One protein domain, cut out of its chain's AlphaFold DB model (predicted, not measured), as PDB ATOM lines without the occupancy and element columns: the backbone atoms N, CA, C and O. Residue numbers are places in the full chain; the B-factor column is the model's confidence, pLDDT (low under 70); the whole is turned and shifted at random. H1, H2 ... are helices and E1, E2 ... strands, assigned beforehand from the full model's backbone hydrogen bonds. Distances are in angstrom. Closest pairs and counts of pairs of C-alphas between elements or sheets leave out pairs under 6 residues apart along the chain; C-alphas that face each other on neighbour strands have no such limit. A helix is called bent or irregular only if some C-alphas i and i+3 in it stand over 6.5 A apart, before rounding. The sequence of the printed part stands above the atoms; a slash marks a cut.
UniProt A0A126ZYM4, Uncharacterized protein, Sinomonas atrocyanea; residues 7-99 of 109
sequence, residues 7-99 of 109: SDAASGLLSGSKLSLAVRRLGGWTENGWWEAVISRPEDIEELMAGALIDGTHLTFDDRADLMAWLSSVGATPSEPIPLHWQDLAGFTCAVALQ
ATOM      1  N   SER A   7     156.158 134.308 139.266       56.88
ATOM      2  CA  SER A   7     157.115 133.337 139.793       56.88
ATOM      3  C   SER A   7     156.680 131.883 139.583       56.88
ATOM      4  O   SER A   7     157.534 131.043 139.326       56.88
ATOM      5  N   ASP A   8     155.377 131.598 139.645       60.94
ATOM      6  CA  ASP A   8     154.819 130.267 139.402       60.94
ATOM      7  C   ASP A   8     154.752 129.966 137.898       60.94
ATOM      8  O   ASP A   8     155.133 128.879 137.479       60.94
ATOM      9  N   ALA A   9     154.360 130.942 137.069       56.34
ATOM     10  CA  ALA A   9     154.375 130.810 135.603       56.34
ATOM     11  C   ALA A   9     155.804 130.758 135.023       56.34
ATOM     12  O   ALA A   9     156.055 130.146 133.988       56.34
ATOM     13  N   ALA A  10     156.753 131.382 135.717       56.56
ATOM     14  CA  ALA A  10     158.178 131.342 135.440       56.56
ATOM     15  C   ALA A  10     158.871 130.147 136.112       56.56
ATOM     16  O   ALA A  10     160.069 129.938 135.907       56.56
ATOM     17  N   SER A  11     158.148 129.354 136.909       53.62
ATOM     18  CA  SER A  11     158.690 128.159 137.545       53.62
ATOM     19  C   SER A  11     159.088 127.159 136.461       53.62
ATOM     20  O   SER A  11     158.279 126.744 135.634       53.62
ATOM     21  N   GLY A  12     160.374 126.811 136.418       51.44
ATOM     22  CA  GLY A  12     160.949 125.964 135.370       51.44
ATOM     23  C   GLY A  12     161.518 126.713 134.160       51.44
ATOM     24  O   GLY A  12     162.000 126.061 133.235       51.44
ATOM     25  N   LEU A  13     161.517 128.050 134.157       54.50
ATOM     26  CA  LEU A  13     162.298 128.836 133.203       54.50
ATOM     27  C   LEU A  13     163.771 128.888 133.618       54.50
ATOM     28  O   LEU A  13     164.104 129.020 134.798       54.50
ATOM     29  N   LEU A  14     164.666 128.781 132.637       51.47
ATOM     30  CA  LEU A  14     166.096 128.970 132.860       51.47
ATOM     31  C   LEU A  14     166.356 130.450 133.181       51.47
ATOM     32  O   LEU A  14     165.683 131.338 132.657       51.47
ATOM     33  N   SER A  15     167.348 130.745 134.024       52.00
ATOM     34  CA  SER A  15     167.790 132.131 134.221       52.00
ATOM     35  C   SER A  15     168.156 132.755 132.868       52.00
ATOM     36  O   SER A  15     168.973 132.199 132.133       52.00
ATOM     37  N   GLY A  16     167.532 133.887 132.526       57.28
ATOM     38  CA  GLY A  16     167.677 134.548 131.223       57.28
ATOM     39  C   GLY A  16     166.638 134.160 130.159       57.28
ATOM     40  O   GLY A  16     166.697 134.682 129.043       57.28
ATOM     41  N   SER A  17     165.677 133.281 130.471       62.75
ATOM     42  CA  SER A  17     164.518 133.029 129.608       62.75
ATOM     43  C   SER A  17     163.703 134.311 129.417       62.75
ATOM     44  O   SER A  17     163.241 134.925 130.378       62.75
ATOM     45  N   LYS A  18     163.517 134.715 128.157       78.69
ATOM     46  CA  LYS A  18     162.693 135.872 127.796       78.69
ATOM     47  C   LYS A  18     161.223 135.508 127.964       78.69
ATOM     48  O   LYS A  18     160.798 134.482 127.450       78.69
ATOM     49  N   LEU A  19     160.466 136.354 128.652       85.50
ATOM     50  CA  LEU A  19     159.013 136.260 128.743       85.50
ATOM     51  C   LEU A  19     158.366 137.246 127.776       85.50
ATOM     52  O   LEU A  19     158.923 138.309 127.478       85.50
ATOM     53  N   SER A  20     157.161 136.909 127.340       88.88
ATOM     54  CA  SER A  20     156.364 137.764 126.474       88.88
ATOM     55  C   SER A  20     154.998 138.019 127.080       88.88
ATOM     56  O   SER A  20     154.382 137.130 127.660       88.88
ATOM     57  N   LEU A  21     154.533 139.251 126.923       90.69
ATOM     58  CA  LEU A  21     153.160 139.654 127.150       90.69
ATOM     59  C   LEU A  21     152.417 139.573 125.820       90.69
ATOM     60  O   LEU A  21     152.785 140.254 124.864       90.69
ATOM     61  N   ALA A  22     151.347 138.795 125.782       91.62
ATOM     62  CA  ALA A  22     150.360 138.820 124.717       91.62
ATOM     63  C   ALA A  22     149.073 139.448 125.249       91.62
ATOM     64  O   ALA A  22     148.569 139.057 126.298       91.62
ATOM     65  N   VAL A  23     148.548 140.435 124.533       90.31
ATOM     66  CA  VAL A  23     147.279 141.094 124.836       90.31
ATOM     67  C   VAL A  23     146.341 140.874 123.667       90.31
ATOM     68  O   VAL A  23     146.668 141.236 122.541       90.31
ATOM     69  N   ARG A  24     145.162 140.312 123.915       89.12
ATOM     70  CA  ARG A  24     144.168 140.044 122.876       89.12
ATOM     71  C   ARG A  24     142.790 140.525 123.284       89.12
ATOM     72  O   ARG A  24     142.448 140.549 124.466       89.12
ATOM     73  N   ARG A  25     141.985 140.876 122.289       86.06
ATOM     74  CA  ARG A  25     140.593 141.247 122.508       86.06
ATOM     75  C   ARG A  25     139.747 139.984 122.670       86.06
ATOM     76  O   ARG A  25     139.686 139.151 121.768       86.06
ATOM     77  N   LEU A  26     139.079 139.850 123.809       83.94
ATOM     78  CA  LEU A  26     138.026 138.863 124.011       83.94
ATOM     79  C   LEU A  26     136.743 139.404 123.371       83.94
ATOM     80  O   LEU A  26     136.302 140.517 123.667       83.94
ATOM     81  N   GLY A  27     136.127 138.638 122.474       69.12
ATOM     82  CA  GLY A  27     134.828 139.021 121.923       69.12
ATOM     83  C   GLY A  27     133.746 139.007 123.012       69.12
ATOM     84  O   GLY A  27     133.515 137.957 123.605       69.12
ATOM     85  N   GLY A  28     133.056 140.134 123.261       64.75
ATOM     86  CA  GLY A  28     131.838 140.137 124.091       64.75
ATOM     87  C   GLY A  28     131.410 141.439 124.807       64.75
ATOM     88  O   GLY A  28     132.215 142.144 125.404       64.75
ATOM     89  N   TRP A  29     130.080 141.649 124.777       45.34
ATOM     90  CA  TRP A  29     129.121 142.446 125.586       45.34
ATOM     91  C   TRP A  29     129.213 143.974 125.748       45.34
ATOM     92  O   TRP A  29     128.158 144.582 125.918       45.34
ATOM     93  N   THR A  30     130.375 144.620 125.678       54.66
ATOM     94  CA  THR A  30     130.472 146.097 125.777       54.66
ATOM     95  C   THR A  30     130.949 146.708 124.457       54.66
ATOM     96  O   THR A  30     131.631 146.030 123.690       54.66
ATOM     97  N   GLU A  31     130.626 147.982 124.176       58.62
ATOM     98  CA  GLU A  31     131.125 148.693 122.974       58.62
ATOM     99  C   GLU A  31     132.663 148.659 122.871       58.62
ATOM    100  O   GLU A  31     133.217 148.609 121.772       58.62
ATOM    101  N   ASN A  32     133.352 148.585 124.014       62.75
ATOM    102  CA  ASN A  32     134.814 148.582 124.090       62.75
ATOM    103  C   ASN A  32     135.422 147.161 124.100       62.75
ATOM    104  O   ASN A  32     136.569 146.982 123.693       62.75
ATOM    105  N   GLY A  33     134.644 146.122 124.424       70.75
ATOM    106  CA  GLY A  33     135.118 144.739 124.571       70.75
ATOM    107  C   GLY A  33     135.986 144.523 125.818       70.75
ATOM    108  O   GLY A  33     136.389 145.474 126.482       70.75
ATOM    109  N   TRP A  34     136.253 143.260 126.148       84.25
ATOM    110  CA  TRP A  34     137.147 142.872 127.245       84.25
ATOM    111  C   TRP A  34     138.492 142.447 126.664       84.25
ATOM    112  O   TRP A  34     138.556 141.932 125.548       84.25
ATOM    113  N   TRP A  35     139.567 142.642 127.413       88.62
ATOM    114  CA  TRP A  35     140.915 142.288 126.990       88.62
ATOM    115  C   TRP A  35     141.495 141.225 127.893       88.62
ATOM    116  O   TRP A  35     141.260 141.230 129.096       88.62
ATOM    117  N   GLU A  36     142.266 140.322 127.309       90.06
ATOM    118  CA  GLU A  36     143.043 139.328 128.028       90.06
ATOM    119  C   GLU A  36     144.525 139.611 127.818       90.06
ATOM    120  O   GLU A  36     144.989 139.679 126.683       90.06
ATOM    121  N   ALA A  37     145.251 139.783 128.916       90.12
ATOM    122  CA  ALA A  37     146.698 139.846 128.959       90.12
ATOM    123  C   ALA A  37     147.229 138.533 129.523       90.12
ATOM    124  O   ALA A  37     146.786 138.086 130.579       90.12
ATOM    125  N   VAL A  38     148.200 137.942 128.837       90.31
ATOM    126  CA  VAL A  38     148.861 136.707 129.249       90.31
ATOM    127  C   VAL A  38     150.359 136.925 129.209       90.31
ATOM    128  O   VAL A  38     150.896 137.366 128.195       90.31
ATOM    129  N   ILE A  39     151.033 136.623 130.316       87.81
ATOM    130  CA  ILE A  39     152.488 136.482 130.328       87.81
ATOM    131  C   ILE A  39     152.822 135.001 130.242       87.81
ATOM    132  O   ILE A  39     152.446 134.226 131.127       87.81
ATOM    133  N   SER A  40     153.519 134.641 129.171       86.31
ATOM    134  CA  SER A  40     153.879 133.271 128.814       86.31
ATOM    135  C   SER A  40     155.258 133.218 128.158       86.31
ATOM    136  O   SER A  40     155.950 134.237 128.003       86.31
ATOM    137  N   ARG A  41     155.670 132.011 127.766       83.69
ATOM    138  CA  ARG A  41     156.876 131.830 126.968       83.69
ATOM    139  C   ARG A  41     156.632 132.309 125.532       83.69
ATOM    140  O   ARG A  41     155.494 132.238 125.058       83.69
ATOM    141  N   PRO A  42     157.666 132.803 124.829       84.50
ATOM    142  CA  PRO A  42     157.538 133.248 123.447       84.50
ATOM    143  C   PRO A  42     157.009 132.165 122.503       84.50
ATOM    144  O   PRO A  42     156.247 132.487 121.596       84.50
ATOM    145  N   GLU A  43     157.381 130.903 122.731       83.44
ATOM    146  CA  GLU A  43     156.919 129.752 121.949       83.44
ATOM    147  C   GLU A  43     155.407 129.497 122.060       83.44
ATOM    148  O   GLU A  43     154.808 129.015 121.103       83.44
ATOM    149  N   ASP A  44     154.772 129.898 123.164       85.25
ATOM    150  CA  ASP A  44     153.344 129.655 123.409       85.25
ATOM    151  C   ASP A  44     152.444 130.763 122.821       85.25
ATOM    152  O   ASP A  44     151.217 130.647 122.805       85.25
ATOM    153  N   ILE A  45     153.033 131.867 122.335       83.75
ATOM    154  CA  ILE A  45     152.279 133.030 121.839       83.75
ATOM    155  C   ILE A  45     151.426 132.665 120.627       83.75
ATOM    156  O   ILE A  45     150.279 133.101 120.545       83.75
ATOM    157  N   GLU A  46     151.969 131.912 119.666       84.50
ATOM    158  CA  GLU A  46     151.230 131.576 118.443       84.50
ATOM    159  C   GLU A  46     149.971 130.764 118.769       84.50
ATOM    160  O   GLU A  46     148.888 131.083 118.275       84.50
ATOM    161  N   GLU A  47     150.085 129.782 119.666       85.19
ATOM    162  CA  GLU A  47     148.954 128.970 120.121       85.19
ATOM    163  C   GLU A  47     147.930 129.806 120.900       85.19
ATOM    164  O   GLU A  47     146.725 129.718 120.641       85.19
ATOM    165  N   LEU A  48     148.388 130.687 121.793       83.19
ATOM    166  CA  LEU A  48     147.517 131.604 122.529       83.19
ATOM    167  C   LEU A  48     146.747 132.553 121.595       83.19
ATOM    168  O   LEU A  48     145.539 132.766 121.762       83.19
ATOM    169  N   MET A  49     147.429 133.125 120.600       79.31
ATOM    170  CA  MET A  49     146.818 134.014 119.607       79.31
ATOM    171  C   MET A  49     145.840 133.258 118.699       79.31
ATOM    172  O   MET A  49     144.858 133.843 118.246       79.31
ATOM    173  N   ALA A  50     146.050 131.953 118.495       82.25
ATOM    174  CA  ALA A  50     145.122 131.067 117.797       82.25
ATOM    175  C   ALA A  50     143.897 130.655 118.638       82.25
ATOM    176  O   ALA A  50     142.982 130.021 118.109       82.25
ATOM    177  N   GLY A  51     143.840 131.018 119.923       78.00
ATOM    178  CA  GLY A  51     142.707 130.696 120.789       78.00
ATOM    179  C   GLY A  51     142.966 129.593 121.812       78.00
ATOM    180  O   GLY A  51     142.061 129.312 122.598       78.00
ATOM    181  N   ALA A  52     144.151 128.976 121.819       83.31
ATOM    182  CA  ALA A  52     144.467 127.902 122.750       83.31
ATOM    183  C   ALA A  52     144.550 128.413 124.194       83.31
ATOM    184  O   ALA A  52     144.917 129.562 124.455       83.31
ATOM    185  N   LEU A  53     144.205 127.533 125.133       78.88
ATOM    186  CA  LEU A  53     144.493 127.751 126.542       78.88
ATOM    187  C   LEU A  53     145.924 127.278 126.792       78.88
ATOM    188  O   LEU A  53     146.202 126.088 126.659       78.88
ATOM    189  N   ILE A  54     146.801 128.212 127.135       81.69
ATOM    190  CA  ILE A  54     148.192 127.926 127.480       81.69
ATOM    191  C   ILE A  54     148.413 128.141 128.974       81.69
ATOM    192  O   ILE A  54     147.649 128.855 129.628       81.69
ATOM    193  N   ASP A  55     149.481 127.557 129.505       76.44
ATOM    194  CA  ASP A  55     149.928 127.865 130.855       76.44
ATOM    195  C   ASP A  55     150.556 129.267 130.886       76.44
ATOM    196  O   ASP A  55     151.461 129.596 130.117       76.44
ATOM    197  N   GLY A  56     150.075 130.119 131.790       78.62
ATOM    198  CA  GLY A  56     150.544 131.494 131.887       78.62
ATOM    199  C   GLY A  56     149.943 132.259 133.056       78.62
ATOM    200  O   GLY A  56     149.110 131.759 133.814       78.62
ATOM    201  N   THR A  57     150.376 133.510 133.216       82.75
ATOM    202  CA  THR A  57     149.716 134.443 134.142       82.75
ATOM    203  C   THR A  57     148.724 135.284 133.357       82.75
ATOM    204  O   THR A  57     149.139 136.067 132.507       82.75
ATOM    205  N   HIS A  58     147.434 135.135 133.658       86.56
ATOM    206  CA  HIS A  58     146.348 135.805 132.945       86.56
ATOM    207  C   HIS A  58     145.804 136.996 133.738       86.56
ATOM    208  O   HIS A  58     145.708 136.963 134.968       86.56
ATOM    209  N   LEU A  59     145.375 138.017 133.009       88.69
ATOM    210  CA  LEU A  59     144.571 139.127 133.490       88.69
ATOM    211  C   LEU A  59     143.478 139.401 132.465       88.69
ATOM    212  O   LEU A  59     143.769 139.541 131.281       88.69
ATOM    213  N   THR A  60     142.243 139.567 132.927       88.56
ATOM    214  CA  THR A  60     141.190 140.177 132.114       88.56
ATOM    215  C   THR A  60     140.944 141.606 132.585       88.56
ATOM    216  O   THR A  60     140.874 141.838 133.790       88.56
ATOM    217  N   PHE A  61     140.849 142.555 131.655       87.06
ATOM    218  CA  PHE A  61     140.783 143.987 131.950       87.06
ATOM    219  C   PHE A  61     140.034 144.766 130.857       87.06
ATOM    220  O   PHE A  61     139.850 144.268 129.745       87.06
ATOM    221  N   ASP A  62     139.609 145.988 131.169       85.06
ATOM    222  CA  ASP A  62     138.957 146.932 130.251       85.06
ATOM    223  C   ASP A  62     139.701 148.280 130.150       85.06
ATOM    224  O   ASP A  62     139.611 148.944 129.115       85.06
ATOM    225  N   ASP A  63     140.503 148.647 131.158       83.81
ATOM    226  CA  ASP A  63     141.364 149.835 131.156       83.81
ATOM    227  C   ASP A  63     142.865 149.480 131.108       83.81
ATOM    228  O   ASP A  63     143.376 148.589 131.790       83.81
ATOM    229  N   ARG A  64     143.628 150.262 130.339       85.12
ATOM    230  CA  ARG A  64     145.095 150.241 130.327       85.12
ATOM    231  C   ARG A  64     145.692 150.412 131.729       85.12
ATOM    232  O   ARG A  64     146.758 149.855 131.995       85.12
ATOM    233  N   ALA A  65     145.063 151.195 132.603       87.06
ATOM    234  CA  ALA A  65     145.525 151.383 133.974       87.06
ATOM    235  C   ALA A  65     145.606 150.050 134.739       87.06
ATOM    236  O   ALA A  65     146.597 149.815 135.434       87.06
ATOM    237  N   ASP A  66     144.640 149.153 134.535       88.50
ATOM    238  CA  ASP A  66     144.602 147.839 135.181       88.50
ATOM    239  C   ASP A  66     145.710 146.922 134.671       88.50
ATOM    240  O   ASP A  66     146.378 146.256 135.464       88.50
ATOM    241  N   LEU A  67     145.986 146.956 133.362       88.75
ATOM    242  CA  LEU A  67     147.125 146.250 132.776       88.75
ATOM    243  C   LEU A  67     148.447 146.704 133.409       88.75
ATOM    244  O   LEU A  67     149.269 145.878 133.804       88.75
ATOM    245  N   MET A  68     148.653 148.018 133.543       88.62
ATOM    246  CA  MET A  68     149.877 148.566 134.138       88.62
ATOM    247  C   MET A  68     150.002 148.228 135.628       88.62
ATOM    248  O   MET A  68     151.091 147.873 136.089       88.62
ATOM    249  N   ALA A  69     148.902 148.315 136.377       88.25
ATOM    250  CA  ALA A  69     148.863 147.963 137.792       88.25
ATOM    251  C   ALA A  69     149.164 146.473 138.003       88.25
ATOM    252  O   ALA A  69     149.961 146.113 138.874       88.25
ATOM    253  N   TRP A  70     148.589 145.610 137.167       88.25
ATOM    254  CA  TRP A  70     148.852 144.180 137.198       88.25
ATOM    255  C   TRP A  70     150.311 143.862 136.874       88.25
ATOM    256  O   TRP A  70     150.947 143.195 137.688       88.25
ATOM    257  N   LEU A  71     150.869 144.398 135.778       87.12
ATOM    258  CA  LEU A  71     152.281 144.222 135.399       87.12
ATOM    259  C   LEU A  71     153.223 144.585 136.553       87.12
ATOM    260  O   LEU A  71     154.108 143.810 136.915       87.12
ATOM    261  N   SER A  72     152.971 145.726 137.199       85.50
ATOM    262  CA  SER A  72     153.723 146.150 138.379       85.50
ATOM    263  C   SER A  72     153.580 145.166 139.545       85.50
ATOM    264  O   SER A  72     154.577 144.824 140.177       85.50
ATOM    265  N   SER A  73     152.368 144.663 139.802       83.31
ATOM    266  CA  SER A  73     152.092 143.722 140.897       83.31
ATOM    267  C   SER A  73     152.785 142.366 140.741       83.31
ATOM    268  O   SER A  73     153.099 141.722 141.743       83.31
ATOM    269  N   VAL A  74     153.044 141.947 139.498       80.06
ATOM    270  CA  VAL A  74     153.742 140.696 139.165       80.06
ATOM    271  C   VAL A  74     155.237 140.905 138.906       80.06
ATOM    272  O   VAL A  74     155.940 139.960 138.556       80.06
ATOM    273  N   GLY A  75     155.739 142.131 139.094       81.25
ATOM    274  CA  GLY A  75     157.147 142.465 138.893       81.25
ATOM    275  C   GLY A  75     157.589 142.400 137.430       81.25
ATOM    276  O   GLY A  75     158.775 142.212 137.171       81.25
ATOM    277  N   ALA A  76     156.666 142.551 136.479       84.31
ATOM    278  CA  ALA A  76     156.952 142.601 135.051       84.31
ATOM    279  C   ALA A  76     156.967 144.046 134.544       84.31
ATOM    280  O   ALA A  76     156.193 144.899 134.976       84.31
ATOM    281  N   THR A  77     157.861 144.332 133.605       87.12
ATOM    282  CA  THR A  77     157.930 145.618 132.907       87.12
ATOM    283  C   THR A  77     157.993 145.372 131.403       87.12
ATOM    284  O   THR A  77     158.865 144.621 130.963       87.12
ATOM    285  N   PRO A  78     157.116 145.990 130.595       87.19
ATOM    286  CA  PRO A  78     157.228 145.931 129.144       87.19
ATOM    287  C   PRO A  78     158.586 146.467 128.688       87.19
ATOM    288  O   PRO A  78     159.012 147.539 129.115       87.19
ATOM    289  N   SER A  79     159.262 145.720 127.821       86.56
ATOM    290  CA  SER A  79     160.520 146.154 127.199       86.56
ATOM    291  C   SER A  79     160.282 147.209 126.120       86.56
ATOM    292  O   SER A  79     161.164 148.012 125.829       86.56
ATOM    293  N   GLU A  80     159.074 147.231 125.561       85.38
ATOM    294  CA  GLU A  80     158.628 148.196 124.565       85.38
ATOM    295  C   GLU A  80     157.365 148.919 125.053       85.38
ATOM    296  O   GLU A  80     156.586 148.354 125.832       85.38
ATOM    297  N   PRO A  81     157.133 150.171 124.617       85.25
ATOM    298  CA  PRO A  81     155.924 150.898 124.971       85.25
ATOM    299  C   PRO A  81     154.667 150.161 124.502       85.25
ATOM    300  O   PRO A  81     154.557 149.780 123.338       85.25
ATOM    301  N   ILE A  82     153.677 150.034 125.390       86.94
ATOM    302  CA  ILE A  82     152.346 149.547 125.007       86.94
ATOM    303  C   ILE A  82     151.725 150.530 123.999       86.94
ATOM    304  O   ILE A  82     151.720 151.741 124.281       86.94
ATOM    305  N   PRO A  83     151.176 150.043 122.867       86.75
ATOM    306  CA  PRO A  83     150.570 150.892 121.848       86.75
ATOM    307  C   PRO A  83     149.520 151.855 122.425       86.75
ATOM    308  O   PRO A  83     148.669 151.473 123.224       86.75
ATOM    309  N   LEU A  84     149.562 153.125 122.008       83.88
ATOM    310  CA  LEU A  84     148.591 154.146 122.434       83.88
ATOM    311  C   LEU A  84     147.166 153.821 121.963       83.88
ATOM    312  O   LEU A  84     146.230 153.925 122.750       83.88
ATOM    313  N   HIS A  85     147.031 153.360 120.718       84.62
ATOM    314  CA  HIS A  85     145.765 153.012 120.063       84.62
ATOM    315  C   HIS A  85     145.504 151.497 120.066       84.62
ATOM    316  O   HIS A  85     145.043 150.922 119.088       84.62
ATOM    317  N   TRP A  86     145.845 150.820 121.165       83.75
ATOM    318  CA  TRP A  86     145.704 149.364 121.288       83.75
ATOM    319  C   TRP A  86     144.256 148.869 121.131       83.75
ATOM    320  O   TRP A  86     144.056 147.746 120.684       83.75
ATOM    321  N   GLN A  87     143.262 149.715 121.420       81.50
ATOM    322  CA  GLN A  87     141.838 149.385 121.286       81.50
ATOM    323  C   GLN A  87     141.398 149.124 119.834       81.50
ATOM    324  O   GLN A  87     140.435 148.389 119.603       81.50
ATOM    325  N   ASP A  88     142.126 149.691 118.869       84.56
ATOM    326  CA  ASP A  88     141.874 149.532 117.433       84.56
ATOM    327  C   ASP A  88     142.491 148.235 116.871       84.56
ATOM    328  O   ASP A  88     142.299 147.898 115.703       84.56
ATOM    329  N   LEU A  89     143.248 147.497 117.691       84.31
ATOM    330  CA  LEU A  89     143.920 146.257 117.309       84.31
ATOM    331  C   LEU A  89     143.077 145.030 117.689       84.31
ATOM    332  O   LEU A  89     142.276 145.055 118.620       84.31
ATOM    333  N   ALA A  90     143.295 143.905 117.008       84.19
ATOM    334  CA  ALA A  90     142.785 142.606 117.470       84.19
ATOM    335  C   ALA A  90     143.565 142.085 118.699       84.19
ATOM    336  O   ALA A  90     143.059 141.293 119.494       84.19
ATOM    337  N   GLY A  91     144.804 142.550 118.848       87.38
ATOM    338  CA  GLY A  91     145.737 142.203 119.906       87.38
ATOM    339  C   GLY A  91     147.133 142.735 119.589       87.38
ATOM    340  O   GLY A  91     147.377 143.243 118.494       87.38
ATOM    341  N   PHE A  92     148.047 142.629 120.546       89.44
ATOM    342  CA  PHE A  92     149.460 142.945 120.381       89.44
ATOM    343  C   PHE A  92     150.314 142.075 121.301       89.44
ATOM    344  O   PHE A  92     149.829 141.501 122.275       89.44
ATOM    345  N   THR A  93     151.609 142.012 121.015       90.88
ATOM    346  CA  THR A  93     152.584 141.288 121.830       90.88
ATOM    347  C   THR A  93     153.771 142.188 122.129       90.88
ATOM    348  O   THR A  93     154.171 142.966 121.263       90.88
ATOM    349  N   CYS A  94     154.369 142.070 123.310       89.31
ATOM    350  CA  CYS A  94     155.651 142.702 123.607       89.31
ATOM    351  C   CYS A  94     156.490 141.846 124.557       89.31
ATOM    352  O   CYS A  94     155.967 141.061 125.346       89.31
ATOM    353  N   ALA A  95     157.811 142.005 124.498       88.75
ATOM    354  CA  ALA A  95     158.692 141.373 125.472       88.75
ATOM    355  C   ALA A  95     158.498 142.006 126.859       88.75
ATOM    356  O   ALA A  95     158.319 143.223 126.976       88.75
ATOM    357  N   VAL A  96     158.592 141.204 127.920       86.88
ATOM    358  CA  VAL A  96     158.578 141.689 129.306       86.88
ATOM    359  C   VAL A  96     159.862 141.301 130.025       86.88
ATOM    360  O   VAL A  96     160.349 140.180 129.918       86.88
ATOM    361  N   ALA A  97     160.407 142.255 130.772       83.44
ATOM    362  CA  ALA A  97     161.515 142.037 131.685       83.44
ATOM    363  C   ALA A  97     160.974 141.842 133.103       83.44
ATOM    364  O   ALA A  97     160.073 142.570 133.535       83.44
ATOM    365  N   LEU A  98     161.544 140.892 133.840       77.69
ATOM    366  CA  LEU A  98     161.256 140.730 135.259       77.69
ATOM    367  C   LEU A  98     162.150 141.668 136.068       77.69
ATOM    368  O   LEU A  98     163.342 141.801 135.803       77.69
ATOM    369  N   GLN A  99     161.592 142.308 137.093       67.50
ATOM    370  CA  GLN A  99     162.342 143.219 137.964       67.50
ATOM    371  C   GLN A  99     163.511 142.525 138.688       67.50
ATOM    372  O   GLN A  99     164.456 143.202 139.085       67.50
TER     373      GLN A  99
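What this domain is: This is residues 7 to 99 of the 109 residues of an uncharacterized protein of Sinomonas atrocyanea (UniProt A0A126ZYM4). A five-stranded antiparallel sheet, curled like part of a barrel, wraps round helix H2, while the short helix H1 covers the opposite face. The tail of residues 7 to 18 and the far end of the E1-E2 hairpin make the length. The printed part has 93 residues, running E1 E2 H1 E3 H2 E4 E5 with sheet order E3 E2 E1 E5 E4, of mixed class. It is compact, with a radius of gyration of the C-alphas of 12.8 A, and elongated, spanning 42 by 25 by 19 A.

Where its parts are: E1, residues 19 to 26, begins at C-alpha (159.013, 136.260, 128.743) and is 21.7 A long. E2 is residues 34 to 40, 19.4 A, and E3 residues 57 to 61, 13.3 A. E5, residues 91 to 98, 21.9 A, ends at C-alpha (161.256, 140.730, 135.259); E4 is residues 76 to 78, 6.8 A. H1 is residues 42 to 49, 11.4 A, and H2 residues 64 to 73, 14.3 A.

How they stand to each other: Within hydrogen-bond range are N 22 and O 38 of E1 and E2, 2.8 A; N 37 and O 59 of E2 and E3, 2.8 A; N 21 and O 94 of E1 and E5, 2.8 A; and N 97 and O 77 of the hairpin E4 and E5, 2.8 A. E5 is staggered, pairing with E1 over residues 91 to 96 and with E4 over 96 to 98. The sheet curls round H2; the closest C-alphas of H2 and E3 are Leu 67 and Phe 61, 6.8 A. H1 is on the opposite face, its height over the sheet 8.4 A, along E1 at 2 degrees on the local plane; their closest C-alphas, Pro 42 and Ser 20, are 5.6 A apart. H1 is only just irregular, C-alphas 43 and 46 being 6.9 A apart. Every O i to N i+4 pair is within hydrogen-bond range in H2, and 2 of 4 in H1. H1 and H2 are apart.

The domain as a whole: The farthest C-alphas, Ser 15 and Glu 31, are 41.8 A apart. The printed part has no cut; the link E4 to E5, 12 residues, is long. Mean pLDDT of the printed part is 79.8, with residues 7 to 17, 27 to 32 and 99 under 70.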